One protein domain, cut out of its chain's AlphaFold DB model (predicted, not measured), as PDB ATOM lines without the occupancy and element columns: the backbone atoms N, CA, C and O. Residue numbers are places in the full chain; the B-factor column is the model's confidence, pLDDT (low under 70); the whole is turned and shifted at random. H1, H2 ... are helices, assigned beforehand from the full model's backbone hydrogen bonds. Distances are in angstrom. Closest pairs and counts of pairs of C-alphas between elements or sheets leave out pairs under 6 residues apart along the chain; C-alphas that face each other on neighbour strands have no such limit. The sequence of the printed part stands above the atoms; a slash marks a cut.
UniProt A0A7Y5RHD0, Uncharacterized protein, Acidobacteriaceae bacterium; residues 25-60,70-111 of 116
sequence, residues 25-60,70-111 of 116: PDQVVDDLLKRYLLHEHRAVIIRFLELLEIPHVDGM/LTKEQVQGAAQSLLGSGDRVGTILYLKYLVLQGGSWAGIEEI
ATOM      1  N   PRO A  25     143.166 234.587 229.503       83.50
ATOM      2  CA  PRO A  25     143.364 233.164 229.725       83.50
ATOM      3  C   PRO A  25     143.082 232.822 231.190       83.50
ATOM      4  O   PRO A  25     143.518 233.563 232.073       83.50
ATOM      5  N   ASP A  26     142.419 231.695 231.448       79.81
ATOM      6  CA  ASP A  26     142.018 231.282 232.801       79.81
ATOM      7  C   ASP A  26     143.191 231.298 233.790       79.81
ATOM      8  O   ASP A  26     143.053 231.779 234.909       79.81
ATOM      9  N   GLN A  27     144.382 230.888 233.346       82.75
ATOM     10  CA  GLN A  27     145.606 230.921 234.151       82.75
ATOM     11  C   GLN A  27     145.989 232.338 234.611       82.75
ATOM     12  O   GLN A  27     146.444 232.530 235.734       82.75
ATOM     13  N   VAL A  28     145.790 233.350 233.761       84.25
ATOM     14  CA  VAL A  28     146.079 234.749 234.112       84.25
ATOM     15  C   VAL A  28     145.068 235.264 235.136       84.25
ATOM     16  O   VAL A  28     145.433 236.032 236.027       84.25
ATOM     17  N   VAL A  29     143.806 234.843 235.021       84.12
ATOM     18  CA  VAL A  29     142.751 235.184 235.985       84.12
ATOM     19  C   VAL A  29     143.018 234.516 237.335       84.12
ATOM     20  O   VAL A  29     142.942 235.191 238.360       84.12
ATOM     21  N   ASP A  30     143.385 233.233 237.332       86.31
ATOM     22  CA  ASP A  30     143.743 232.469 238.530       86.31
ATOM     23  C   ASP A  30     144.920 233.109 239.279       86.31
ATOM     24  O   ASP A  30     144.792 233.457 240.456       86.31
ATOM     25  N   ASP A  31     146.025 233.386 238.579       88.62
ATOM     26  CA  ASP A  31     147.204 234.029 239.165       88.62
ATOM     27  C   ASP A  31     146.882 235.412 239.748       88.62
ATOM     28  O   ASP A  31     147.385 235.779 240.816       88.62
ATOM     29  N   LEU A  32     146.053 236.201 239.056       88.81
ATOM     30  CA  LEU A  32     145.661 237.529 239.519       88.81
ATOM     31  C   LEU A  32     144.799 237.448 240.785       88.81
ATOM     32  O   LEU A  32     145.080 238.161 241.751       88.81
ATOM     33  N   LEU A  33     143.786 236.577 240.797       89.19
ATOM     34  CA  LEU A  33     142.910 236.370 241.953       89.19
ATOM     35  C   LEU A  33     143.691 235.839 243.153       89.19
ATOM     36  O   LEU A  33     143.549 236.370 244.255       89.19
ATOM     37  N   LYS A  34     144.569 234.859 242.937       90.81
ATOM     38  CA  LYS A  34     145.438 234.305 243.978       90.81
ATOM     39  C   LYS A  34     146.338 235.378 244.588       90.81
ATOM     40  O   LYS A  34     146.405 235.502 245.810       90.81
ATOM     41  N   ARG A  35     147.000 236.195 243.760       92.12
ATOM     42  CA  ARG A  35     147.849 237.304 244.236       92.12
ATOM     43  C   ARG A  35     147.049 238.357 244.992       92.12
ATOM     44  O   ARG A  35     147.507 238.814 246.033       92.12
ATOM     45  N   TYR A  36     145.871 238.723 244.487       92.31
ATOM     46  CA  TYR A  36     144.974 239.659 245.162       92.31
ATOM     47  C   TYR A  36     144.578 239.138 246.550       92.31
ATOM     48  O   TYR A  36     144.756 239.838 247.543       92.31
ATOM     49  N   LEU A  37     144.128 237.883 246.638       93.06
ATOM     50  CA  LEU A  37     143.727 237.246 247.893       93.06
ATOM     51  C   LEU A  37     144.890 237.154 248.895       93.06
ATOM     52  O   LEU A  37     144.709 237.475 250.065       93.06
ATOM     53  N   LEU A  38     146.095 236.789 248.449       93.94
ATOM     54  CA  LEU A  38     147.299 236.752 249.295       93.94
ATOM     55  C   LEU A  38     147.790 238.140 249.731       93.94
ATOM     56  O   LEU A  38     148.494 238.260 250.739       93.94
ATOM     57  N   HIS A  39     147.467 239.187 248.976       92.69
ATOM     58  CA  HIS A  39     147.855 240.549 249.322       92.69
ATOM     59  C   HIS A  39     146.862 241.181 250.302       92.69
ATOM     60  O   HIS A  39     147.261 241.579 251.396       92.69
ATOM     61  N   GLU A  40     145.581 241.208 249.930       93.06
ATOM     62  CA  GLU A  40     144.515 241.928 250.638       93.06
ATOM     63  C   GLU A  40     143.866 241.093 251.747       93.06
ATOM     64  O   GLU A  40     143.513 241.612 252.803       93.06
ATOM     65  N   HIS A  41     143.741 239.779 251.540       93.94
ATOM     66  CA  HIS A  41     142.948 238.891 252.395       93.94
ATOM     67  C   HIS A  41     143.768 237.725 252.961       93.94
ATOM     68  O   HIS A  41     143.221 236.684 253.322       93.94
ATOM     69  N   ARG A  42     145.093 237.884 253.098       94.81
ATOM     70  CA  ARG A  42     145.992 236.821 253.591       94.81
ATOM     71  C   ARG A  42     145.547 236.219 254.918       94.81
ATOM     72  O   ARG A  42     145.644 235.014 255.107       94.81
ATOM     73  N   ALA A  43     145.048 237.057 255.826       94.88
ATOM     74  CA  ALA A  43     144.567 236.618 257.132       94.88
ATOM     75  C   ALA A  43     143.388 235.636 257.020       94.88
ATOM     76  O   ALA A  43     143.307 234.703 257.811       94.88
ATOM     77  N   VAL A  44     142.515 235.804 256.020       95.38
ATOM     78  CA  VAL A  44     141.406 234.878 255.735       95.38
ATOM     79  C   VAL A  44     141.948 233.520 255.291       95.38
ATOM     80  O   VAL A  44     141.499 232.493 255.791       95.38
ATOM     81  N   ILE A  45     142.942 233.521 254.396       96.19
ATOM     82  CA  ILE A  45     143.579 232.295 253.898       96.19
ATOM     83  C   ILE A  45     144.257 231.551 255.047       96.19
ATOM     84  O   ILE A  45     143.948 230.390 255.289       96.19
ATOM     85  N   ILE A  46     145.131 232.235 255.792       96.44
ATOM     86  CA  ILE A  46     145.831 231.668 256.953       96.44
ATOM     87  C   ILE A  46     144.820 231.077 257.928       96.44
ATOM     88  O   ILE A  46     144.934 229.916 258.303       96.44
ATOM     89  N   ARG A  47     143.769 231.831 258.267       96.12
ATOM     90  CA  ARG A  47     142.753 231.362 259.204       96.12
ATOM     91  C   ARG A  47     142.046 230.097 258.723       96.12
ATOM     92  O   ARG A  47     141.762 229.217 259.529       96.12
ATOM     93  N   PHE A  48     141.730 230.008 257.436       96.75
ATOM     94  CA  PHE A  48     141.109 228.813 256.874       96.75
ATOM     95  C   PHE A  48     142.038 227.598 256.937       96.75
ATOM     96  O   PHE A  48     141.605 226.521 257.340       96.75
ATOM     97  N   LEU A  49     143.315 227.784 256.598       96.75
ATOM     98  CA  LEU A  49     144.319 226.723 256.675       96.75
ATOM     99  C   LEU A  49     144.561 226.282 258.126       96.75
ATOM    100  O   LEU A  49     144.647 225.087 258.382       96.75
ATOM    101  N   GLU A  50     144.579 227.213 259.085       96.38
ATOM    102  CA  GLU A  50     144.637 226.909 260.522       96.38
ATOM    103  C   GLU A  50     143.432 226.087 260.997       96.38
ATOM    104  O   GLU A  50     143.602 225.151 261.771       96.38
ATOM    105  N   LEU A  51     142.217 226.417 260.542       96.12
ATOM    106  CA  LEU A  51     140.999 225.670 260.891       96.12
ATOM    107  C   LEU A  51     141.021 224.226 260.372       96.12
ATOM    108  O   LEU A  51     140.371 223.364 260.956       96.12
ATOM    109  N   LEU A  52     141.746 223.983 259.282       95.94
ATOM    110  CA  LEU A  52     141.954 222.659 258.698       95.94
ATOM    111  C   LEU A  52     143.244 221.986 259.175       95.94
ATOM    112  O   LEU A  52     143.548 220.886 258.720       95.94
ATOM    113  N   GLU A  53     143.999 222.644 260.058       96.31
ATOM    114  CA  GLU A  53     145.301 222.181 260.544       96.31
ATOM    115  C   GLU A  53     146.299 221.891 259.399       96.31
ATOM    116  O   GLU A  53     147.150 221.007 259.497       96.31
ATOM    117  N   ILE A  54     146.210 222.653 258.302       96.19
ATOM    118  CA  ILE A  54     147.076 222.513 257.127       96.19
ATOM    119  C   ILE A  54     148.386 223.285 257.357       96.19
ATOM    120  O   ILE A  54     148.340 224.504 257.567       96.19
ATOM    121  N   PRO A  55     149.562 222.631 257.262       95.50
ATOM    122  CA  PRO A  55     150.860 223.299 257.285       95.50
ATOM    123  C   PRO A  55     150.991 224.300 256.135       95.50
ATOM    124  O   PRO A  55     150.721 223.983 254.972       95.50
ATOM    125  N   HIS A  56     151.388 225.528 256.461       96.38
ATOM    126  CA  HIS A  56     151.481 226.611 255.493       96.38
ATOM    127  C   HIS A  56     152.500 227.674 255.906       96.38
ATOM    128  O   HIS A  56     152.750 227.907 257.088       96.38
ATOM    129  N   VAL A  57     153.015 228.393 254.909       95.06
ATOM    130  CA  VAL A  57     153.872 229.569 255.082       95.06
ATOM    131  C   VAL A  57     153.199 230.749 254.391       95.06
ATOM    132  O   VAL A  57     152.962 230.718 253.187       95.06
ATOM    133  N   ASP A  58     152.835 231.779 255.156       90.75
ATOM    134  CA  ASP A  58     152.213 233.011 254.642       90.75
ATOM    135  C   ASP A  58     150.949 232.799 253.774       90.75
ATOM    136  O   ASP A  58     150.675 233.553 252.840       90.75
ATOM    137  N   GLY A  59     150.147 231.778 254.095       91.19
ATOM    138  CA  GLY A  59     148.933 231.420 253.348       91.19
ATOM    139  C   GLY A  59     149.183 230.519 252.131       91.19
ATOM    140  O   GLY A  59     148.256 230.249 251.369       91.19
ATOM    141  N   MET A  60     150.415 230.040 251.949       93.38
ATOM    142  CA  MET A  60     150.785 229.057 250.933       93.38
ATOM    143  C   MET A  60     150.940 227.683 251.578       93.38
ATOM    144  O   MET A  60     151.735 227.525 252.502       93.38
ATOM    145  N   LEU A  70     141.788 215.412 253.336       93.12
ATOM    146  CA  LEU A  70     140.721 216.231 253.904       93.12
ATOM    147  C   LEU A  70     139.354 215.620 253.593       93.12
ATOM    148  O   LEU A  70     139.048 215.317 252.437       93.12
ATOM    149  N   THR A  71     138.500 215.482 254.609       93.06
ATOM    150  CA  THR A  71     137.109 215.079 254.379       93.06
ATOM    151  C   THR A  71     136.242 216.280 254.021       93.06
ATOM    152  O   THR A  71     136.503 217.416 254.432       93.06
ATOM    153  N   LYS A  72     135.154 216.022 253.290       92.50
ATOM    154  CA  LYS A  72     134.163 217.044 252.929       92.50
ATOM    155  C   LYS A  72     133.650 217.786 254.168       92.50
ATOM    156  O   LYS A  72     133.526 219.007 254.153       92.50
ATOM    157  N   GLU A  73     133.395 217.065 255.254       93.19
ATOM    158  CA  GLU A  73     132.864 217.615 256.503       93.19
ATOM    159  C   GLU A  73     133.864 218.554 257.186       93.19
ATOM    160  O   GLU A  73     133.458 219.592 257.711       93.19
ATOM    161  N   GLN A  74     135.164 218.236 257.151       94.56
ATOM    162  CA  GLN A  74     136.212 219.117 257.679       94.56
ATOM    163  C   GLN A  74     136.266 220.427 256.891       94.56
ATOM    164  O   GLN A  74     136.236 221.511 257.479       94.56
ATOM    165  N   VAL A  75     136.271 220.326 255.560       95.12
ATOM    166  CA  VAL A  75     136.297 221.483 254.653       95.12
ATOM    167  C   VAL A  75     135.061 222.363 254.851       95.12
ATOM    168  O   VAL A  75     135.184 223.579 255.014       95.12
ATOM    169  N   GLN A  76     133.872 221.760 254.922       95.25
ATOM    170  CA  GLN A  76     132.625 222.483 255.173       95.25
ATOM    171  C   GLN A  76     132.600 223.135 256.561       95.25
ATOM    172  O   GLN A  76     132.211 224.298 256.679       95.25
ATOM    173  N   GLY A  77     133.041 222.429 257.604       94.81
ATOM    174  CA  GLY A  77     133.093 222.959 258.970       94.81
ATOM    175  C   GLY A  77     134.046 224.149 259.107       94.81
ATOM    176  O   GLY A  77     133.695 225.166 259.720       94.81
ATOM    177  N   ALA A  78     135.224 224.072 258.481       95.56
ATOM    178  CA  ALA A  78     136.180 225.177 258.447       95.56
ATOM    179  C   ALA A  78     135.614 226.387 257.696       95.56
ATOM    180  O   ALA A  78     135.699 227.517 258.177       95.56
ATOM    181  N   ALA A  79     134.973 226.169 256.551       94.94
ATOM    182  CA  ALA A  79     134.426 227.258 255.756       94.94
ATOM    183  C   ALA A  79     133.183 227.907 256.406       94.94
ATOM    184  O   ALA A  79     133.056 229.131 256.370       94.94
ATOM    185  N   GLN A  80     132.327 227.145 257.100       94.44
ATOM    186  CA  GLN A  80     131.259 227.710 257.945       94.44
ATOM    187  C   GLN A  80     131.827 228.563 259.085       94.44
ATOM    188  O   GLN A  80     131.345 229.668 259.339       94.44
ATOM    189  N   SER A  81     132.885 228.081 259.741       94.00
ATOM    190  CA  SER A  81     133.571 228.830 260.800       94.00
ATOM    191  C   SER A  81     134.198 230.123 260.265       94.00
ATOM    192  O   SER A  81     134.159 231.156 260.934       94.00
ATOM    193  N   LEU A  82     134.729 230.089 259.040       94.38
ATOM    194  CA  LEU A  82     135.298 231.254 258.368       94.38
ATOM    195  C   LEU A  82     134.225 232.290 258.004       94.38
ATOM    196  O   LEU A  82     134.450 233.485 258.187       94.38
ATOM    197  N   LEU A  83     133.041 231.853 257.556       91.81
ATOM    198  CA  LEU A  83     131.903 232.731 257.242       91.81
ATOM    199  C   LEU A  83     131.403 233.536 258.451       91.81
ATOM    200  O   LEU A  83     130.850 234.619 258.270       91.81
ATOM    201  N   GLY A  84     131.630 233.044 259.673       86.06
ATOM    202  CA  GLY A  84     131.357 233.771 260.916       86.06
ATOM    203  C   GLY A  84     132.407 234.827 261.296       86.06
ATOM    204  O   GLY A  84     132.268 235.460 262.343       86.06
ATOM    205  N   SER A  85     133.466 235.009 260.499       77.31
ATOM    206  CA  SER A  85     134.578 235.925 260.795       77.31
ATOM    207  C   SER A  85     134.358 237.362 260.280       77.31
ATOM    208  O   SER A  85     133.426 237.649 259.531       77.31
ATOM    209  N   GLY A  86     135.212 238.297 260.722       78.69
ATOM    210  CA  GLY A  86     135.034 239.738 260.503       78.69
ATOM    211  C   GLY A  86     135.254 240.235 259.066       78.69
ATOM    212  O   GLY A  86     134.659 241.243 258.685       78.69
ATOM    213  N   ASP A  87     136.057 239.544 258.252       85.94
ATOM    214  CA  ASP A  87     136.282 239.906 256.843       85.94
ATOM    215  C   ASP A  87     135.348 239.111 255.925       85.94
ATOM    216  O   ASP A  87     135.728 238.131 255.277       85.94
ATOM    217  N   ARG A  88     134.082 239.533 255.890       87.81
ATOM    218  CA  ARG A  88     133.033 238.862 255.112       87.81
ATOM    219  C   ARG A  88     133.320 238.865 253.609       87.81
ATOM    220  O   ARG A  88     133.040 237.875 252.937       87.81
ATOM    221  N   VAL A  89     133.862 239.962 253.076       88.88
ATOM    222  CA  VAL A  89     134.138 240.100 251.637       88.88
ATOM    223  C   VAL A  89     135.291 239.189 251.232       88.88
ATOM    224  O   VAL A  89     135.124 238.389 250.308       88.88
ATOM    225  N   GLY A  90     136.415 239.252 251.955       90.50
ATOM    226  CA  GLY A  90     137.564 238.381 251.718       90.50
ATOM    227  C   GLY A  90     137.206 236.907 251.867       90.50
ATOM    228  O   GLY A  90     137.562 236.098 251.015       90.50
ATOM    229  N   THR A  91     136.412 236.574 252.888       94.75
ATOM    230  CA  THR A  91     135.919 235.210 253.122       94.75
ATOM    231  C   THR A  91     135.103 234.682 251.950       94.75
ATOM    232  O   THR A  91     135.405 233.615 251.422       94.75
ATOM    233  N   ILE A  92     134.083 235.422 251.507       93.69
ATOM    234  CA  ILE A  92     133.231 234.969 250.401       93.69
ATOM    235  C   ILE A  92     134.046 234.840 249.112       93.69
ATOM    236  O   ILE A  92     133.870 233.866 248.379       93.69
ATOM    237  N   LEU A  93     134.933 235.798 248.828       92.94
ATOM    238  CA  LEU A  93     135.766 235.760 247.628       92.94
ATOM    239  C   LEU A  93     136.720 234.561 247.645       92.94
ATOM    240  O   LEU A  93     136.818 233.854 246.645       92.94
ATOM    241  N   TYR A  94     137.375 234.305 248.776       95.00
ATOM    242  CA  TYR A  94     138.286 233.178 248.935       95.00
ATOM    243  C   TYR A  94     137.567 231.829 248.812       95.00
ATOM    244  O   TYR A  94     138.010 230.963 248.063       95.00
ATOM    245  N   LEU A  95     136.416 231.658 249.466       95.31
ATOM    246  CA  LEU A  95     135.644 230.416 249.367       95.31
ATOM    247  C   LEU A  95     135.117 230.177 247.943       95.31
ATOM    248  O   LEU A  95     135.185 229.055 247.447       95.31
ATOM    249  N   LYS A  96     134.663 231.224 247.242       93.38
ATOM    250  CA  LYS A  96     134.304 231.124 245.815       93.38
ATOM    251  C   LYS A  96     135.506 230.757 244.947       93.38
ATOM    252  O   LYS A  96     135.356 229.960 244.028       93.38
ATOM    253  N   TYR A  97     136.681 231.312 245.241       93.25
ATOM    254  CA  TYR A  97     137.920 230.944 244.564       93.25
ATOM    255  C   TYR A  97     138.235 229.452 244.742       93.25
ATOM    256  O   TYR A  97     138.497 228.777 243.751       93.25
ATOM    257  N   LEU A  98     138.118 228.908 245.957       93.94
ATOM    258  CA  LEU A  98     138.325 227.476 246.214       93.94
ATOM    259  C   LEU A  98     137.315 226.583 245.476       93.94
ATOM    260  O   LEU A  98     137.704 225.562 244.916       93.94
ATOM    261  N   VAL A  99     136.043 226.989 245.406       92.62
ATOM    262  CA  VAL A  99     135.021 226.273 244.617       92.62
ATOM    263  C   VAL A  99     135.413 226.190 243.139       92.62
ATOM    264  O   VAL A  99     135.233 225.143 242.522       92.62
ATOM    265  N   LEU A 100     135.989 227.257 242.572       89.12
ATOM    266  CA  LEU A 100     136.464 227.257 241.183       89.12
ATOM    267  C   LEU A 100     137.655 226.314 240.959       89.12
ATOM    268  O   LEU A 100     137.778 225.755 239.873       89.12
ATOM    269  N   GLN A 101     138.507 226.115 241.970       88.94
ATOM    270  CA  GLN A 101     139.610 225.146 241.901       88.94
ATOM    271  C   GLN A 101     139.112 223.691 241.928       88.94
ATOM    272  O   GLN A 101     139.774 222.799 241.398       88.94
ATOM    273  N   GLY A 102     137.948 223.438 242.536       87.62
ATOM    274  CA  GLY A 102     137.372 222.102 242.665       87.62
ATOM    275  C   GLY A 102     138.248 221.140 243.482       87.62
ATOM    276  O   GLY A 102     138.992 221.544 244.376       87.62
ATOM    277  N   GLY A 103     138.148 219.838 243.196       89.19
ATOM    278  CA  GLY A 103     138.967 218.808 243.846       89.19
ATOM    279  C   GLY A 103     138.682 218.678 245.345       89.19
ATOM    280  O   GLY A 103     137.531 218.499 245.742       89.19
ATOM    281  N   SER A 104     139.724 218.784 246.173       89.44
ATOM    282  CA  SER A 104     139.640 218.675 247.640       89.44
ATOM    283  C   SER A 104     138.779 219.752 248.310       89.44
ATOM    284  O   SER A 104     138.461 219.632 249.487       89.44
ATOM    285  N   TRP A 105     138.386 220.793 247.574       93.12
ATOM    286  CA  TRP A 105     137.540 221.883 248.066       93.12
ATOM    287  C   TRP A 105     136.048 221.697 247.761       93.12
ATOM    288  O   TRP A 105     135.246 222.588 248.045       93.12
ATOM    289  N   ALA A 106     135.665 220.565 247.165       86.50
ATOM    290  CA  ALA A 106     134.272 220.265 246.855       86.50
ATOM    291  C   ALA A 106     133.386 220.290 248.116       86.50
ATOM    292  O   ALA A 106     133.785 219.844 249.194       86.50
ATOM    293  N   GLY A 107     132.159 220.791 247.978       86.19
ATOM    294  CA  GLY A 107     131.206 220.938 249.075       86.19
ATOM    295  C   GLY A 107     131.204 222.319 249.732       86.19
ATOM    296  O   GLY A 107     130.275 222.607 250.489       86.19
ATOM    297  N   ILE A 108     132.172 223.196 249.439       92.62
ATOM    298  CA  ILE A 108     132.130 224.604 249.879       92.62
ATOM    299  C   ILE A 108     130.961 225.350 249.211       92.62
ATOM    300  O   ILE A 108     130.370 226.253 249.797       92.62
ATOM    301  N   GLU A 109     130.567 224.966 248.002       91.75
ATOM    302  CA  GLU A 109     129.440 225.568 247.289       91.75
ATOM    303  C   GLU A 109     128.105 225.434 248.038       91.75
ATOM    304  O   GLU A 109     127.260 226.320 247.935       91.75
ATOM    305  N   GLU A 110     127.934 224.377 248.838       90.31
ATOM    306  CA  GLU A 110     126.699 224.093 249.586       90.31
ATOM    307  C   GLU A 110     126.496 225.029 250.788       90.31
ATOM    308  O   GLU A 110     125.382 225.172 251.286       90.31
ATOM    309  N   ILE A 111     127.573 225.657 251.267       89.69
ATOM    310  CA  ILE A 111     127.571 226.514 252.464       89.69
ATOM    311  C   ILE A 111     127.697 228.000 252.122       89.69
ATOM    312  O   ILE A 111     127.531 228.853 252.996       89.69
TER     313      ILE A 111
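What this domain is: This is residues 25 to 60 and 70 to 111 of the 116 residues of an uncharacterized protein of Acidobacteriaceae bacterium (UniProt A0A7Y5RHD0). H1, H4 and H3 form a loose row with H4 in the middle, running opposite to both, and H2 crosses near one end of the row; after H4, residues 102 to 111 run from the last residue of H4 across toward H3, at the end away from H2. The 78 printed residues hold H1, H2, H3, H4 in chain order, all helix; compact, radius of gyration of the C-alphas 11.8 A, spans 32 by 24 by 23 A.

How they stand to each other: H1, residues 26 to 40, touches H4, residues 88 to 101, at a shallow tilt of 30 degrees; C-alphas Leu 37 and Tyr 94 are closest, 6.9 A. H2, residues 42 to 51, touches H3, residues 72 to 83, closest C-alphas Leu 51 and Ala 78, 5.4 A. H3 and H4 form a hairpin, closest C-alphas Leu 83 and Thr 91, 6.3 A. H1 and H3 are apart. In each helix every O i to N i+4 pair is within hydrogen-bond range.

Where its parts are: H1 spans 20.9 A from C-alpha 26 at (142.018, 231.282, 232.801); H2 14.2 A; H3 16.4 A; H4 20.1 A, to C-alpha 101 at (139.610, 225.146, 241.901).

The domain as a whole: Residues 61 to 69 are not printed; C-alphas 60 and 70 are 16.6 A apart. No printed residue is under 70.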